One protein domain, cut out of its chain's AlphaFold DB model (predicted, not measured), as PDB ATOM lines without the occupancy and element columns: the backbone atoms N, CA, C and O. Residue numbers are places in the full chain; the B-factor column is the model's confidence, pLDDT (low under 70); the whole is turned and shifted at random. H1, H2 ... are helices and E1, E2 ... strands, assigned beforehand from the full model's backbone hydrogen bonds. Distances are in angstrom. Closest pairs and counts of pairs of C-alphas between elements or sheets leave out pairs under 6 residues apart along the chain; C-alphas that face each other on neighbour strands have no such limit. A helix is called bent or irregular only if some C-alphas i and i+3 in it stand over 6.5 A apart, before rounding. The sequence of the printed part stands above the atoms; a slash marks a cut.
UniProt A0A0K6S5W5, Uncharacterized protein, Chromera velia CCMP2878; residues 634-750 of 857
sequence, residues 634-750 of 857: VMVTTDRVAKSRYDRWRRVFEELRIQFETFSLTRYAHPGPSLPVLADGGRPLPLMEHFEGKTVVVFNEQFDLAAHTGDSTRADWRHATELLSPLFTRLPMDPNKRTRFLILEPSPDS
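This is residues 634 to 750 of the 857 residues of an uncharacterized protein of Chromera velia CCMP2878 (UniProt A0A0K6S5W5). A twisted four-stranded parallel sheet makes the core, with the long helix H1 over one face and the shorter H5 over the other. Past the end of E5 lies the small antiparallel strand pair E6 and E7, with H4 farther out; E3, E4 and H3 make a second short group, and residues 651 to 657, of which 651 to 655 belong to H1, stick out. The 117 printed residues run E1 H1 E2 H2 E3 E4 H3 E5 E6 H4 E7 H5 E8, five named helices and eight named strands; the sheet's order is E2 E1 E5 E8, and the class is mixed, helices and strands. The whole is compact, with a radius of gyration of the C-alphas of 14.7 A and spans of 42 by 33 by 28 A.

E1, residues 634 to 637, H1, residues 643 to 655, and E2, residues 660 to 664, form a strand-helix-strand unit, two parallel neighbour strands with a helix between, and its crossover is right-handed. N 635 and O 661 are 2.8 A apart, within hydrogen-bond range. H1 is on the sheet at a height of 10.0 A and runs along the strands. H2, residues 665 to 668, only grazes the sheet. E3, residues 676 to 678, and E4, residues 684 to 686, meet only at a point. H3, residues 687 to 691, only grazes the sheet. E5, residues 695 to 699, is parallel to E1, with N 636 and O 697 2.8 A apart. E5 runs on into E6, residues 702 to 704, at 69 degrees. H4, residues 706 to 709, is not on the sheet; it is close to H2 but not clearly touching, the closest C-alphas, of Thr 666 and His 708, being 6.3 A apart. E7, residues 717 to 719, is antiparallel to E6, with N 718 and O 703 2.9 A apart. H5, residues 720 to 728, is on the face opposite to H1 at a height of 9.5 A; it is irregular, with C-alphas 723 and 726 7.3 A apart. E8, residues 740 to 744, is an edge strand parallel to E5, with N 696 and O 740 2.7 A apart. Every O i to N i+4 pair is within hydrogen-bond range in H1 and H3, 3 of 5 in H5; H2 and H4 are too short for such a pair.

E1 begins at C-alpha 634, (-3.197, -17.225, 21.209). From first to last C-alpha H1 measures 18.0 A, E2 13.5 A, E5 12.9 A, H5 12.1 A and E8 13.0 A. E8 ends at C-alpha 744, (-13.808, -11.883, 16.258).

The C-alphas farthest apart, of Arg 657 and Thr 713, are 44.5 A apart. The printed part has no cut, and the link from H5 to E8, 11 residues, is long. The mean pLDDT of the printed part is 81.9; 28 residues are under 70, among them 669 to 676 and 729 to 736.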
ATOM      1  N   VAL A 634      -2.589 -17.288  19.871       94.00
ATOM      2  CA  VAL A 634      -3.197 -17.225  21.209       94.00
ATOM      3  C   VAL A 634      -4.676 -16.895  21.069       94.00
ATOM      4  O   VAL A 634      -5.034 -15.831  20.571       94.00
ATOM      5  N   MET A 635      -5.550 -17.786  21.518       95.50
ATOM      6  CA  MET A 635      -6.989 -17.545  21.602       95.50
ATOM      7  C   MET A 635      -7.306 -16.804  22.898       95.50
ATOM      8  O   MET A 635      -7.090 -17.342  23.978       95.50
ATOM      9  N   VAL A 636      -7.842 -15.589  22.814       93.38
ATOM     10  CA  VAL A 636      -8.272 -14.819  23.984       93.38
ATOM     11  C   VAL A 636      -9.780 -14.920  24.144       93.38
ATOM     12  O   VAL A 636     -10.522 -14.427  23.296       93.38
ATOM     13  N   THR A 637     -10.229 -15.557  25.223       93.81
ATOM     14  CA  THR A 637     -11.639 -15.880  25.470       93.81
ATOM     15  C   THR A 637     -12.203 -15.183  26.710       93.81
ATOM     16  O   THR A 637     -11.472 -14.579  27.494       93.81
ATOM     17  N   THR A 638     -13.519 -15.289  26.893       91.50
ATOM     18  CA  THR A 638     -14.273 -14.854  28.080       91.50
ATOM     19  C   THR A 638     -15.310 -15.921  28.447       91.50
ATOM     20  O   THR A 638     -15.625 -16.791  27.628       91.50
ATOM     21  N   ASP A 639     -15.917 -15.808  29.628       87.31
ATOM     22  CA  ASP A 639     -17.002 -16.679  30.100       87.31
ATOM     23  C   ASP A 639     -18.284 -16.621  29.238       87.31
ATOM     24  O   ASP A 639     -19.182 -17.452  29.399       87.31
ATOM     25  N   ARG A 640     -18.378 -15.654  28.312       90.75
ATOM     26  CA  ARG A 640     -19.486 -15.499  27.357       90.75
ATOM     27  C   ARG A 640     -19.244 -16.166  26.011       90.75
ATOM     28  O   ARG A 640     -20.184 -16.274  25.222       90.75
ATOM     29  N   VAL A 641     -18.030 -16.643  25.744       91.50
ATOM     30  CA  VAL A 641     -17.732 -17.362  24.505       91.50
ATOM     31  C   VAL A 641     -18.484 -18.690  24.502       91.50
ATOM     32  O   VAL A 641     -18.254 -19.575  25.324       91.50
ATOM     33  N   ALA A 642     -19.388 -18.862  23.537       90.44
ATOM     34  CA  ALA A 642     -20.124 -20.111  23.396       90.44
ATOM     35  C   ALA A 642     -19.169 -21.284  23.107       90.44
ATOM     36  O   ALA A 642     -18.335 -21.204  22.203       90.44
ATOM     37  N   LYS A 643     -19.363 -22.416  23.797       91.50
ATOM     38  CA  LYS A 643     -18.566 -23.643  23.603       91.50
ATOM     39  C   LYS A 643     -18.431 -24.055  22.134       91.50
ATOM     40  O   LYS A 643     -17.331 -24.293  21.661       91.50
ATOM     41  N   SER A 644     -19.525 -24.037  21.373       92.25
ATOM     42  CA  SER A 644     -19.509 -24.379  19.941       92.25
ATOM     43  C   SER A 644     -18.680 -23.413  19.086       92.25
ATOM     44  O   SER A 644     -18.181 -23.783  18.024       92.25
ATOM     45  N   ARG A 645     -18.543 -22.152  19.506       93.12
ATOM     46  CA  ARG A 645     -17.685 -21.169  18.841       93.12
ATOM     47  C   ARG A 645     -16.219 -21.453  19.152       93.12
ATOM     48  O   ARG A 645     -15.420 -21.508  18.221       93.12
ATOM     49  N   TYR A 646     -15.906 -21.680  20.424       94.56
ATOM     50  CA  TYR A 646     -14.574 -22.068  20.875       94.56
ATOM     51  C   TYR A 646     -14.093 -23.356  20.182       94.56
ATOM     52  O   TYR A 646     -13.057 -23.342  19.522       94.56
ATOM     53  N   ASP A 647     -14.901 -24.421  20.217       93.69
ATOM     54  CA  ASP A 647     -14.569 -25.730  19.638       93.69
ATOM     55  C   ASP A 647     -14.350 -25.671  18.118       93.69
ATOM     56  O   ASP A 647     -13.500 -26.383  17.587       93.69
ATOM     57  N   ARG A 648     -15.080 -24.804  17.396       94.44
ATOM     58  CA  ARG A 648     -14.882 -24.616  15.949       94.44
ATOM     59  C   ARG A 648     -13.516 -24.022  15.631       94.44
ATOM     60  O   ARG A 648     -12.830 -24.536  14.758       94.44
ATOM     61  N   TRP A 649     -13.118 -22.962  16.329       95.19
ATOM     62  CA  TRP A 649     -11.804 -22.347  16.116       95.19
ATOM     63  C   TRP A 649     -10.669 -23.264  16.545       95.19
ATOM     64  O   TRP A 649      -9.692 -23.408  15.818       95.19
ATOM     65  N   ARG A 650     -10.853 -23.950  17.674       95.25
ATOM     66  CA  ARG A 650      -9.939 -24.988  18.142       95.25
ATOM     67  C   ARG A 650      -9.708 -26.052  17.063       95.25
ATOM     68  O   ARG A 650      -8.566 -26.311  16.702       95.25
ATOM     69  N   ARG A 651     -10.789 -26.595  16.489       95.00
ATOM     70  CA  ARG A 651     -10.725 -27.583  15.403       95.00
ATOM     71  C   ARG A 651     -10.014 -27.038  14.165       95.00
ATOM     72  O   ARG A 651      -9.202 -27.746  13.590       95.00
ATOM     73  N   VAL A 652     -10.280 -25.789  13.773       95.44
ATOM     74  CA  VAL A 652      -9.591 -25.151  12.636       95.44
ATOM     75  C   VAL A 652      -8.078 -25.114  12.866       95.44
ATOM     76  O   VAL A 652      -7.321 -25.475  11.970       95.44
ATOM     77  N   PHE A 653      -7.614 -24.725  14.056       95.69
ATOM     78  CA  PHE A 653      -6.177 -24.716  14.351       95.69
ATOM     79  C   PHE A 653      -5.580 -26.125  14.404       95.69
ATOM     80  O   PHE A 653      -4.497 -26.338  13.861       95.69
ATOM     81  N   GLU A 654      -6.302 -27.097  14.968       94.12
ATOM     82  CA  GLU A 654      -5.899 -28.510  14.982       94.12
ATOM     83  C   GLU A 654      -5.774 -29.089  13.556       94.12
ATOM     84  O   GLU A 654      -4.758 -29.702  13.228       94.12
ATOM     85  N   GLU A 655      -6.759 -28.855  12.682       95.38
ATOM     86  CA  GLU A 655      -6.767 -29.318  11.283       95.38
ATOM     87  C   GLU A 655      -5.639 -28.682  10.458       95.38
ATOM     88  O   GLU A 655      -5.009 -29.353   9.636       95.38
ATOM     89  N   LEU A 656      -5.332 -27.408  10.722       95.81
ATOM     90  CA  LEU A 656      -4.216 -26.690  10.104       95.81
ATOM     91  C   LEU A 656      -2.857 -27.004  10.747       95.81
ATOM     92  O   LEU A 656      -1.835 -26.520  10.262       95.81
ATOM     93  N   ARG A 657      -2.825 -27.817  11.813       95.69
ATOM     94  CA  ARG A 657      -1.627 -28.137  12.611       95.69
ATOM     95  C   ARG A 657      -0.911 -26.898  13.166       95.69
ATOM     96  O   ARG A 657       0.305 -26.918  13.351       95.69
ATOM     97  N   ILE A 658      -1.660 -25.835  13.442       95.94
ATOM     98  CA  ILE A 658      -1.145 -24.611  14.055       95.94
ATOM     99  C   ILE A 658      -1.105 -24.826  15.565       95.94
ATOM    100  O   ILE A 658      -2.118 -25.164  16.172       95.94
ATOM    101  N   GLN A 659       0.058 -24.619  16.181       95.50
ATOM    102  CA  GLN A 659       0.176 -24.644  17.638       95.50
ATOM    103  C   GLN A 659      -0.469 -23.386  18.216       95.50
ATOM    104  O   GLN A 659      -0.155 -22.270  17.789       95.50
ATOM    105  N   PHE A 660      -1.368 -23.557  19.182       95.31
ATOM    106  CA  PHE A 660      -2.084 -22.446  19.795       95.31
ATOM    107  C   PHE A 660      -2.192 -22.596  21.312       95.31
ATOM    108  O   PHE A 660      -2.213 -23.698  21.853       95.31
ATOM    109  N   GLU A 661      -2.299 -21.456  21.983       93.88
ATOM    110  CA  GLU A 661      -2.590 -21.335  23.411       93.88
ATOM    111  C   GLU A 661      -3.983 -20.735  23.601       93.88
ATOM    112  O   GLU A 661      -4.528 -20.103  22.694       93.88
ATOM    113  N   THR A 662      -4.560 -20.884  24.794       93.19
ATOM    114  CA  THR A 662      -5.803 -20.189  25.150       93.19
ATOM    115  C   THR A 662      -5.642 -19.409  26.444       93.19
ATOM    116  O   THR A 662      -5.186 -19.945  27.447       93.19
ATOM    117  N   PHE A 663      -6.048 -18.144  26.425       91.06
ATOM    118  CA  PHE A 663      -5.998 -17.221  27.547       91.06
ATOM    119  C   PHE A 663      -7.400 -16.678  27.840       91.06
ATOM    120  O   PHE A 663      -8.015 -16.057  26.977       91.06
ATOM    121  N   SER A 664      -7.910 -16.871  29.055       91.00
ATOM    122  CA  SER A 664      -9.216 -16.329  29.442       91.00
ATOM    123  C   SER A 664      -9.100 -15.007  30.210       91.00
ATOM    124  O   SER A 664      -8.495 -14.933  31.281       91.00
ATOM    125  N   LEU A 665      -9.753 -13.960  29.706       87.94
ATOM    126  CA  LEU A 665      -9.799 -12.657  30.369       87.94
ATOM    127  C   LEU A 665     -10.635 -12.660  31.649       87.94
ATOM    128  O   LEU A 665     -10.269 -11.993  32.613       87.94
ATOM    129  N   THR A 666     -11.736 -13.406  31.677       84.88
ATOM    130  CA  THR A 666     -12.631 -13.509  32.843       84.88
ATOM    131  C   THR A 666     -11.974 -14.243  34.002       84.88
ATOM    132  O   THR A 666     -12.205 -13.912  35.162       84.88
ATOM    133  N   ARG A 667     -11.102 -15.198  33.685       83.31
ATOM    134  CA  ARG A 667     -10.325 -15.971  34.647       83.31
ATOM    135  C   ARG A 667      -9.166 -15.187  35.254       83.31
ATOM    136  O   ARG A 667      -8.981 -15.194  36.466       83.31
ATOM    137  N   TYR A 668      -8.373 -14.525  34.413       82.50
ATOM    138  CA  TYR A 668      -7.155 -13.833  34.850       82.50
ATOM    139  C   TYR A 668      -7.391 -12.356  35.219       82.50
ATOM    140  O   TYR A 668      -6.451 -11.677  35.625       82.50
ATOM    141  N   ALA A 669      -8.644 -11.889  35.104       63.09
ATOM    142  CA  ALA A 669      -9.256 -10.656  35.619       63.09
ATOM    143  C   ALA A 669      -8.558  -9.309  35.334       63.09
ATOM    144  O   ALA A 669      -9.103  -8.264  35.682       63.09
ATOM    145  N   HIS A 670      -7.398  -9.279  34.674       65.25
ATOM    146  CA  HIS A 670      -6.758  -8.051  34.211       65.25
ATOM    147  C   HIS A 670      -5.626  -8.373  33.214       65.25
ATOM    148  O   HIS A 670      -4.657  -9.029  33.594       65.25
ATOM    149  N   PRO A 671      -5.626  -7.854  31.971       58.25
ATOM    150  CA  PRO A 671      -4.500  -7.996  31.041       58.25
ATOM    151  C   PRO A 671      -3.391  -6.980  31.350       58.25
ATOM    152  O   PRO A 671      -2.848  -6.331  30.457       58.25
ATOM    153  N   GLY A 672      -3.086  -6.775  32.637       61.56
ATOM    154  CA  GLY A 672      -2.006  -5.877  33.027       61.56
ATOM    155  C   GLY A 672      -0.740  -6.347  32.310       61.56
ATOM    156  O   GLY A 672      -0.411  -7.525  32.428       61.56
ATOM    157  N   PRO A 673      -0.026  -5.494  31.552       57.78
ATOM    158  CA  PRO A 673       1.113  -5.936  30.745       57.78
ATOM    159  C   PRO A 673       2.236  -6.551  31.588       57.78
ATOM    160  O   PRO A 673       3.107  -7.197  31.028       57.78
ATOM    161  N   SER A 674       2.200  -6.365  32.913       61.31
ATOM    162  CA  SER A 674       3.100  -6.935  33.914       61.31
ATOM    163  C   SER A 674       2.557  -8.180  34.627       61.31
ATOM    164  O   SER A 674       3.199  -8.621  35.575       61.31
ATOM    165  N   LEU A 675       1.379  -8.709  34.259       65.62
ATOM    166  CA  LEU A 675       0.811  -9.883  34.922       65.62
ATOM    167  C   LEU A 675       1.735 -11.083  34.668       65.62
ATOM    168  O   LEU A 675       1.914 -11.459  33.506       65.62
ATOM    169  N   PRO A 676       2.333 -11.668  35.718       67.38
ATOM    170  CA  PRO A 676       3.184 -12.832  35.571       67.38
ATOM    171  C   PRO A 676       2.328 -14.055  35.237       67.38
ATOM    172  O   PRO A 676       1.591 -14.553  36.086       67.38
ATOM    173  N   VAL A 677       2.440 -14.555  34.011       73.00
ATOM    174  CA  VAL A 677       1.843 -15.820  33.582       73.00
ATOM    175  C   VAL A 677       2.951 -16.861  33.496       73.00
ATOM    176  O   VAL A 677       4.004 -16.608  32.907       73.00
ATOM    177  N   LEU A 678       2.746 -18.021  34.123       69.38
ATOM    178  CA  LEU A 678       3.728 -19.107  34.115       69.38
ATOM    179  C   LEU A 678       4.033 -19.507  32.666       69.38
ATOM    180  O   LEU A 678       3.137 -19.911  31.930       69.38
ATOM    181  N   ALA A 679       5.288 -19.344  32.261       64.94
ATOM    182  CA  ALA A 679       5.795 -19.784  30.971       64.94
ATOM    183  C   ALA A 679       6.355 -21.205  31.047       64.94
ATOM    184  O   ALA A 679       6.527 -21.764  32.137       64.94
ATOM    185  N   ASP A 680       6.686 -21.767  29.885       57.53
ATOM    186  CA  ASP A 680       7.411 -23.030  29.800       57.53
ATOM    187  C   ASP A 680       8.679 -22.983  30.668       57.53
ATOM    188  O   ASP A 680       9.523 -22.093  30.545       57.53
ATOM    189  N   GLY A 681       8.781 -23.926  31.608       65.56
ATOM    190  CA  GLY A 681       9.846 -23.963  32.617       65.56
ATOM    191  C   GLY A 681       9.529 -23.250  33.939       65.56
ATOM    192  O   GLY A 681      10.426 -23.080  34.763       65.56
ATOM    193  N   GLY A 682       8.277 -22.831  34.166       72.19
ATOM    194  CA  GLY A 682       7.788 -22.337  35.459       72.19
ATOM    195  C   GLY A 682       8.230 -20.918  35.823       72.19
ATOM    196  O   GLY A 682       7.958 -20.454  36.930       72.19
ATOM    197  N   ARG A 683       8.904 -20.203  34.911       79.25
ATOM    198  CA  ARG A 683       9.217 -18.784  35.110       79.25
ATOM    199  C   ARG A 683       7.989 -17.931  34.782       79.25
ATOM    200  O   ARG A 683       7.425 -18.091  33.704       79.25
ATOM    201  N   PRO A 684       7.580 -17.015  35.668       78.19
ATOM    202  CA  PRO A 684       6.546 -16.047  35.339       78.19
ATOM    203  C   PRO A 684       7.060 -15.072  34.273       78.19
ATOM    204  O   PRO A 684       8.051 -14.382  34.513       78.19
ATOM    205  N   LEU A 685       6.386 -14.999  33.125       79.38
ATOM    206  CA  LEU A 685       6.630 -13.977  32.105       79.38
ATOM    207  C   LEU A 685       5.445 -13.009  32.040       79.38
ATOM    208  O   LEU A 685       4.301 -13.436  32.214       79.38
ATOM    209  N   PRO A 686       5.682 -11.713  31.786       81.56
ATOM    210  CA  PRO A 686       4.608 -10.769  31.519       81.56
ATOM    211  C   PRO A 686       3.744 -11.241  30.341       81.56
ATOM    212  O   PRO A 686       4.271 -11.703  29.330       81.56
ATOM    213  N   LEU A 687       2.420 -11.079  30.428       80.12
ATOM    214  CA  LEU A 687       1.484 -11.476  29.360       80.12
ATOM    215  C   LEU A 687       1.869 -10.920  27.973       80.12
ATOM    216  O   LEU A 687       1.672 -11.580  26.958       80.12
ATOM    217  N   MET A 688       2.461  -9.721  27.926       80.31
ATOM    218  CA  MET A 688       2.951  -9.127  26.677       80.31
ATOM    219  C   MET A 688       4.058  -9.941  26.010       80.31
ATOM    220  O   MET A 688       4.060 -10.056  24.788       80.31
ATOM    221  N   GLU A 689       4.973 -10.515  26.789       83.00
ATOM    222  CA  GLU A 689       6.047 -11.356  26.251       83.00
ATOM    223  C   GLU A 689       5.483 -12.669  25.700       83.00
ATOM    224  O   GLU A 689       5.964 -13.175  24.691       83.00
ATOM    225  N   HIS A 690       4.394 -13.176  26.289       82.06
ATOM    226  CA  HIS A 690       3.677 -14.339  25.760       82.06
ATOM    227  C   HIS A 690       2.982 -14.068  24.427       82.06
ATOM    228  O   HIS A 690       2.837 -14.985  23.621       82.06
ATOM    229  N   PHE A 691       2.540 -12.832  24.188       87.94
ATOM    230  CA  PHE A 691       1.869 -12.451  22.943       87.94
ATOM    231  C   PHE A 691       2.860 -12.022  21.853       87.94
ATOM    232  O   PHE A 691       2.473 -11.921  20.685       87.94
ATOM    233  N   GLU A 692       4.119 -11.744  22.199       88.25
ATOM    234  CA  GLU A 692       5.121 -11.228  21.266       88.25
ATOM    235  C   GLU A 692       5.327 -12.192  20.085       88.25
ATOM    236  O   GLU A 692       5.523 -13.393  20.252       88.25
ATOM    237  N   GLY A 693       5.235 -11.668  18.859       89.75
ATOM    238  CA  GLY A 693       5.378 -12.452  17.627       89.75
ATOM    239  C   GLY A 693       4.218 -13.400  17.279       89.75
ATOM    240  O   GLY A 693       4.212 -13.928  16.165       89.75
ATOM    241  N   LYS A 694       3.220 -13.585  18.155       92.75
ATOM    242  CA  LYS A 694       2.070 -14.480  17.927       92.75
ATOM    243  C   LYS A 694       0.884 -13.769  17.261       92.75
ATOM    244  O   LYS A 694       0.765 -12.540  17.274       92.75
ATOM    245  N   THR A 695      -0.025 -14.546  16.679       94.12
ATOM    246  CA  THR A 695      -1.343 -14.069  16.234       94.12
ATOM    247  C   THR A 695      -2.361 -14.261  17.355       94.12
ATOM    248  O   THR A 695      -2.703 -15.380  17.716       94.12
ATOM    249  N   VAL A 696      -2.866 -13.171  17.913       93.56
ATOM    250  CA  VAL A 696      -3.838 -13.168  19.002       93.56
ATOM    251  C   VAL A 696      -5.249 -13.079  18.426       93.56
ATOM    252  O   VAL A 696      -5.631 -12.075  17.823       93.56
ATOM    253  N   VAL A 697      -6.033 -14.134  18.610       95.38
ATOM    254  CA  VAL A 697      -7.418 -14.248  18.152       95.38
ATOM    255  C   VAL A 697      -8.339 -13.905  19.316       95.38
ATOM    256  O   VAL A 697      -8.463 -14.683  20.256       95.38
ATOM    257  N   VAL A 698      -8.962 -12.730  19.279       94.12
ATOM    258  CA  VAL A 698      -9.762 -12.191  20.386       94.12
ATOM    259  C   VAL A 698     -11.240 -12.442  20.136       94.12
ATOM    260  O   VAL A 698     -11.806 -11.910  19.184       94.12
ATOM    261  N   PHE A 699     -11.882 -13.197  21.020       94.62
ATOM    262  CA  PHE A 699     -13.334 -13.333  21.062       94.62
ATOM    263  C   PHE A 699     -13.922 -12.118  21.798       94.62
ATOM    264  O   PHE A 699     -13.696 -11.935  22.995       94.62
ATOM    265  N   ASN A 700     -14.578 -11.218  21.056       92.62
ATOM    266  CA  ASN A 700     -14.902  -9.864  21.519       92.62
ATOM    267  C   ASN A 700     -16.287  -9.727  22.189       92.62
ATOM    268  O   ASN A 700     -16.928  -8.678  22.103       92.62
ATOM    269  N   GLU A 701     -16.785 -10.776  22.841       91.31
ATOM    270  CA  GLU A 701     -18.033 -10.751  23.604       91.31
ATOM    271  C   GLU A 701     -17.952  -9.778  24.795       91.31
ATOM    272  O   GLU A 701     -16.916  -9.655  25.453       91.31
ATOM    273  N   GLN A 702     -19.065  -9.090  25.085       89.75
ATOM    274  CA  GLN A 702     -19.193  -8.292  26.308       89.75
ATOM    275  C   GLN A 702     -19.301  -9.210  27.518       89.75
ATOM    276  O   GLN A 702     -20.119 -10.129  27.517       89.75
ATOM    277  N   PHE A 703     -18.548  -8.917  28.570       86.25
ATOM    278  CA  PHE A 703     -18.624  -9.629  29.842       86.25
ATOM    279  C   PHE A 703     -18.619  -8.645  31.016       86.25
ATOM    280  O   PHE A 703     -18.210  -7.496  30.867       86.25
ATOM    281  N   ASP A 704     -19.120  -9.082  32.170       85.00
ATOM    282  CA  ASP A 704     -19.234  -8.248  33.370       85.00
ATOM    283  C   ASP A 704     -17.964  -8.376  34.216       85.00
ATOM    284  O   ASP A 704     -17.820  -9.319  34.993       85.00
ATOM    285  N   LEU A 705     -17.032  -7.435  34.061       82.44
ATOM    286  CA  LEU A 705     -15.746  -7.456  34.759       82.44
ATOM    287  C   LEU A 705     -15.925  -7.437  36.285       82.44
ATOM    288  O   LEU A 705     -15.212  -8.135  37.008       82.44
ATOM    289  N   ALA A 706     -16.923  -6.695  36.770       77.56
ATOM    290  CA  ALA A 706     -17.221  -6.531  38.187       77.56
ATOM    291  C   ALA A 706     -17.648  -7.851  38.861       77.56
ATOM    292  O   ALA A 706     -17.299  -8.129  40.012       77.56
ATOM    293  N   ALA A 707     -18.325  -8.733  38.113       72.75
ATOM    294  CA  ALA A 707     -18.686 -10.071  38.582       72.75
ATOM    295  C   ALA A 707     -17.471 -10.994  38.810       72.75
ATOM    296  O   ALA A 707     -17.604 -11.987  39.532       72.75
ATOM    297  N   HIS A 708     -16.310 -10.679  38.223       72.56
ATOM    298  CA  HIS A 708     -15.079 -11.473  38.319       72.56
ATOM    299  C   HIS A 708     -14.019 -10.859  39.243       72.56
ATOM    300  O   HIS A 708     -13.191 -11.593  39.776       72.56
ATOM    301  N   THR A 709     -14.049  -9.545  39.487       68.88
ATOM    302  CA  THR A 709     -13.134  -8.865  40.427       68.88
ATOM    303  C   THR A 709     -13.619  -8.894  41.881       68.88
ATOM    304  O   THR A 709     -12.906  -8.448  42.778       68.88
ATOM    305  N   GLY A 710     -14.823  -9.419  42.128       64.50
ATOM    306  CA  GLY A 710     -15.443  -9.474  43.455       64.50
ATOM    307  C   GLY A 710     -16.177  -8.189  43.859       64.50
ATOM    308  O   GLY A 710     -16.861  -8.187  44.883       64.50
ATOM    309  N   ASP A 711     -16.113  -7.125  43.052       66.31
ATOM    310  CA  ASP A 711     -16.874  -5.891  43.264       66.31
ATOM    311  C   ASP A 711     -18.270  -6.001  42.636       66.31
ATOM    312  O   ASP A 711     -18.572  -5.436  41.594       66.31
ATOM    313  N   SER A 712     -19.163  -6.759  43.270       60.62
ATOM    314  CA  SER A 712     -20.511  -6.993  42.727       60.62
ATOM    315  C   SER A 712     -21.486  -5.812  42.879       60.62
ATOM    316  O   SER A 712     -22.686  -5.975  42.627       60.62
ATOM    317  N   THR A 713     -21.013  -4.637  43.318       63.16
ATOM    318  CA  THR A 713     -21.880  -3.489  43.627       63.16
ATOM    319  C   THR A 713     -22.447  -2.819  42.375       63.16
ATOM    320  O   THR A 713     -23.544  -2.257  42.426       63.16
ATOM    321  N   ARG A 714     -21.760  -2.923  41.229       73.44
ATOM    322  CA  ARG A 714     -22.220  -2.394  39.940       73.44
ATOM    323  C   ARG A 714     -21.658  -3.226  38.792       73.44
ATOM    324  O   ARG A 714     -20.461  -3.450  38.750       73.44
ATOM    325  N   ALA A 715     -22.509  -3.635  37.850       79.38
ATOM    326  CA  ALA A 715     -22.043  -4.323  36.647       79.38
ATOM    327  C   ALA A 715     -21.111  -3.407  35.826       79.38
ATOM    328  O   ALA A 715     -21.477  -2.260  35.545       79.38
ATOM    329  N   ASP A 716     -19.940  -3.913  35.435       84.69
ATOM    330  CA  ASP A 716     -18.956  -3.222  34.587       84.69
ATOM    331  C   ASP A 716     -18.773  -4.022  33.298       84.69
ATOM    332  O   ASP A 716     -17.865  -4.840  33.156       84.69
ATOM    333  N   TRP A 717     -19.710  -3.832  32.370       87.31
ATOM    334  CA  TRP A 717     -19.703  -4.530  31.090       87.31
ATOM    335  C   TRP A 717     -18.595  -3.986  30.190       87.31
ATOM    336  O   TRP A 717     -18.603  -2.808  29.833       87.31
ATOM    337  N   ARG A 718     -17.662  -4.859  29.809       89.19
ATOM    338  CA  ARG A 718     -16.505  -4.539  28.966       89.19
ATOM    339  C   ARG A 718     -16.401  -5.515  27.811       89.19
ATOM    340  O   ARG A 718     -16.678  -6.705  27.962       89.19
ATOM    341  N   HIS A 719     -15.943  -5.026  26.668       89.88
ATOM    342  CA  HIS A 719     -15.429  -5.889  25.612       89.88
ATOM    343  C   HIS A 719     -13.990  -6.329  25.912       89.88
ATOM    344  O   HIS A 719     -13.199  -5.575  26.483       89.88
ATOM    345  N   ALA A 720     -13.610  -7.524  25.452       88.44
ATOM    346  CA  ALA A 720     -12.233  -8.017  25.548       88.44
ATOM    347  C   ALA A 720     -11.212  -7.025  24.957       88.44
ATOM    348  O   ALA A 720     -10.151  -6.780  25.533       88.44
ATOM    349  N   THR A 721     -11.557  -6.404  23.829       89.62
ATOM    350  CA  THR A 721     -10.714  -5.412  23.145       89.62
ATOM    351  C   THR A 721     -10.474  -4.136  23.951       89.62
ATOM    352  O   THR A 721      -9.385  -3.574  23.861       89.62
ATOM    353  N   GLU A 722     -11.426  -3.692  24.778       87.56
ATOM    354  CA  GLU A 722     -11.242  -2.513  25.639       87.56
ATOM    355  C   GLU A 722     -10.125  -2.749  26.658       87.56
ATOM    356  O   GLU A 722      -9.258  -1.893  26.851       87.56
ATOM    357  N   LEU A 723     -10.101  -3.943  27.254       83.69
ATOM    358  CA  LEU A 723      -9.100  -4.322  28.246       83.69
ATOM    359  C   LEU A 723      -7.730  -4.573  27.610       83.69
ATOM    360  O   LEU A 723      -6.705  -4.256  28.208       83.69
ATOM    361  N   LEU A 724      -7.702  -5.101  26.385       83.44
ATOM    362  CA  LEU A 724      -6.470  -5.338  25.626       83.44
ATOM    363  C   LEU A 724      -5.937  -4.075  24.928       83.44
ATOM    364  O   LEU A 724      -4.823  -4.095  24.403       83.44
ATOM    365  N   SER A 725      -6.678  -2.963  24.942       81.56
ATOM    366  CA  SER A 725      -6.294  -1.721  24.257       81.56
ATOM    367  C   SER A 725      -4.901  -1.163  24.596       81.56
ATOM    368  O   SER A 725      -4.218  -0.683  23.678       81.56
ATOM    369  N   PRO A 726      -4.382  -1.285  25.838       77.62
ATOM    370  CA  PRO A 726      -3.011  -0.879  26.143       77.62
ATOM    371  C   PRO A 726      -1.951  -1.731  25.426       77.62
ATOM    372  O   PRO A 726      -0.826  -1.271  25.235       77.62
ATOM    373  N   LEU A 727      -2.294  -2.959  25.020       69.62
ATOM    374  CA  LEU A 727      -1.404  -3.859  24.282       69.62
ATOM    375  C   LEU A 727      -1.350  -3.487  22.793       69.62
ATOM    376  O   LEU A 727      -0.279  -3.545  22.192       69.62
ATOM    377  N   PHE A 728      -2.462  -3.015  22.212       70.56
ATOM    378  CA  PHE A 728      -2.495  -2.546  20.816       70.56
ATOM    379  C   PHE A 728      -1.573  -1.344  20.571       70.56
ATOM    380  O   PHE A 728      -1.043  -1.173  19.476       70.56
ATOM    381  N   THR A 729      -1.374  -0.501  21.588       67.62
ATOM    382  CA  THR A 729      -0.645   0.773  21.472       67.62
ATOM    383  C   THR A 729       0.845   0.682  21.820       67.62
ATOM    384  O   THR A 729       1.584   1.623  21.538       67.62
ATOM    385  N   ARG A 730       1.320  -0.442  22.382       62.31
ATOM    386  CA  ARG A 730       2.710  -0.641  22.856       62.31
ATOM    387  C   ARG A 730       3.519  -1.665  22.045       62.31
ATOM    388  O   ARG A 730       4.391  -2.333  22.595       62.31
ATOM    389  N   LEU A 731       3.247  -1.818  20.748       55.91
ATOM    390  CA  LEU A 731       3.956  -2.809  19.930       55.91
ATOM    391  C   LEU A 731       5.444  -2.441  19.720       55.91
ATOM    392  O   LEU A 731       5.745  -1.275  19.441       55.91
ATOM    393  N   PRO A 732       6.380  -3.409  19.800       53.94
ATOM    394  CA  PRO A 732       7.791  -3.185  19.495       53.94
ATOM    395  C   PRO A 732       8.003  -2.675  18.062       53.94
ATOM    396  O   PRO A 732       7.290  -3.053  17.129       53.94
ATOM    397  N   MET A 733       9.034  -1.845  17.863       48.62
ATOM    398  CA  MET A 733       9.400  -1.316  16.539       48.62
ATOM    399  C   MET A 733       9.924  -2.386  15.564       48.62
ATOM    400  O   MET A 733       9.959  -2.113  14.366       48.62
ATOM    401  N   ASP A 734      10.289  -3.585  16.038       65.50
ATOM    402  CA  ASP A 734      10.764  -4.685  15.189       65.50
ATOM    403  C   ASP A 734       9.598  -5.302  14.385       65.50
ATOM    404  O   ASP A 734       8.728  -5.956  14.970       65.50
ATOM    405  N   PRO A 735       9.551  -5.122  13.050       65.19
ATOM    406  CA  PRO A 735       8.481  -5.658  12.212       65.19
ATOM    407  C   PRO A 735       8.382  -7.191  12.251       65.19
ATOM    408  O   PRO A 735       7.301  -7.713  11.982       65.19
ATOM    409  N   ASN A 736       9.452  -7.902  12.630       66.94
ATOM    410  CA  ASN A 736       9.484  -9.367  12.675       66.94
ATOM    411  C   ASN A 736       8.960  -9.960  13.993       66.94
ATOM    412  O   ASN A 736       8.709 -11.161  14.053       66.94
ATOM    413  N   LYS A 737       8.752  -9.140  15.031       74.62
ATOM    414  CA  LYS A 737       8.196  -9.563  16.332       74.62
ATOM    415  C   LYS A 737       6.803  -9.003  16.609       74.62
ATOM    416  O   LYS A 737       6.302  -9.064  17.731       74.62
ATOM    417  N   ARG A 738       6.151  -8.437  15.590       81.81
ATOM    418  CA  ARG A 738       4.832  -7.823  15.755       81.81
ATOM    419  C   ARG A 738       3.769  -8.875  16.034       81.81
ATOM    420  O   ARG A 738       3.440  -9.687  15.168       81.81
ATOM    421  N   THR A 739       3.181  -8.779  17.219       87.12
ATOM    422  CA  THR A 739       1.915  -9.427  17.549       87.12
ATOM    423  C   THR A 739       0.836  -8.955  16.579       87.12
ATOM    424  O   THR A 739       0.665  -7.754  16.354       87.12
ATOM    425  N   ARG A 740       0.115  -9.902  15.985       91.19
ATOM    426  CA  ARG A 740      -1.011  -9.639  15.079       91.19
ATOM    427  C   ARG A 740      -2.304  -9.901  15.827       91.19
ATOM    428  O   ARG A 740      -2.369 -10.873  16.560       91.19
ATOM    429  N   PHE A 741      -3.330  -9.080  15.634       90.94
ATOM    430  CA  PHE A 741      -4.619  -9.276  16.296       90.94
ATOM    431  C   PHE A 741      -5.710  -9.574  15.271       90.94
ATOM    432  O   PHE A 741      -5.883  -8.824  14.312       90.94
ATOM    433  N   LEU A 742      -6.446 -10.659  15.498       93.88
ATOM    434  CA  LEU A 742      -7.665 -11.006  14.779       93.88
ATOM    435  C   LEU A 742      -8.835 -10.871  15.752       93.88
ATOM    436  O   LEU A 742      -8.995 -11.690  16.653       93.88
ATOM    437  N   ILE A 743      -9.638  -9.824  15.587       93.69
ATOM    438  CA  ILE A 743     -10.791  -9.564  16.451       93.69
ATOM    439  C   ILE A 743     -12.010 -10.255  15.849       93.69
ATOM    440  O   ILE A 743     -12.388 -10.002  14.706       93.69
ATOM    441  N   LEU A 744     -12.616 -11.144  16.627       94.12
ATOM    442  CA  LEU A 744     -13.808 -11.883  16.258       94.12
ATOM    443  C   LEU A 744     -15.013 -11.265  16.962       94.12
ATOM    444  O   LEU A 744     -15.256 -11.517  18.144       94.12
ATOM    445  N   GLU A 745     -15.791 -10.480  16.220       92.56
ATOM    446  CA  GLU A 745     -16.989  -9.834  16.761       92.56
ATOM    447  C   GLU A 745     -18.027 -10.853  17.254       92.56
ATOM    448  O   GLU A 745     -18.066 -11.982  16.748       92.56
ATOM    449  N   PRO A 746     -18.864 -10.514  18.251       88.25
ATOM    450  CA  PRO A 746     -19.923 -11.394  18.734       88.25
ATOM    451  C   PRO A 746     -20.775 -11.921  17.577       88.25
ATOM    452  O   PRO A 746     -21.126 -11.179  16.660       88.25
ATOM    453  N   SER A 747     -21.127 -13.207  17.613       79.69
ATOM    454  CA  SER A 747     -22.124 -13.717  16.669       79.69
ATOM    455  C   SER A 747     -23.453 -12.990  16.923       79.69
ATOM    456  O   SER A 747     -23.812 -12.851  18.095       79.69
ATOM    457  N   PRO A 748     -24.190 -12.556  15.881       75.94
ATOM    458  CA  PRO A 748     -25.492 -11.902  16.045       75.94
ATOM    459  C   PRO A 748     -26.518 -12.775  16.786       75.94
ATOM    460  O   PRO A 748     -27.449 -12.239  17.377       75.94
ATOM    461  N   ASP A 749     -26.303 -14.094  16.821       62.00
ATOM    462  CA  ASP A 749     -27.134 -15.066  17.542       62.00
ATOM    463  C   ASP A 749     -26.684 -15.293  18.996       62.00
ATOM    464  O   ASP A 749     -27.277 -16.089  19.726       62.00
ATOM    465  N   SER A 750     -25.619 -14.619  19.446       57.91
ATOM    466  CA  SER A 750     -25.250 -14.640  20.863       57.91
ATOM    467  C   SER A 750     -26.351 -13.932  21.645       57.91
ATOM    468  O   SER A 750     -26.745 -12.833  21.251       57.91
TER     469      SER A 750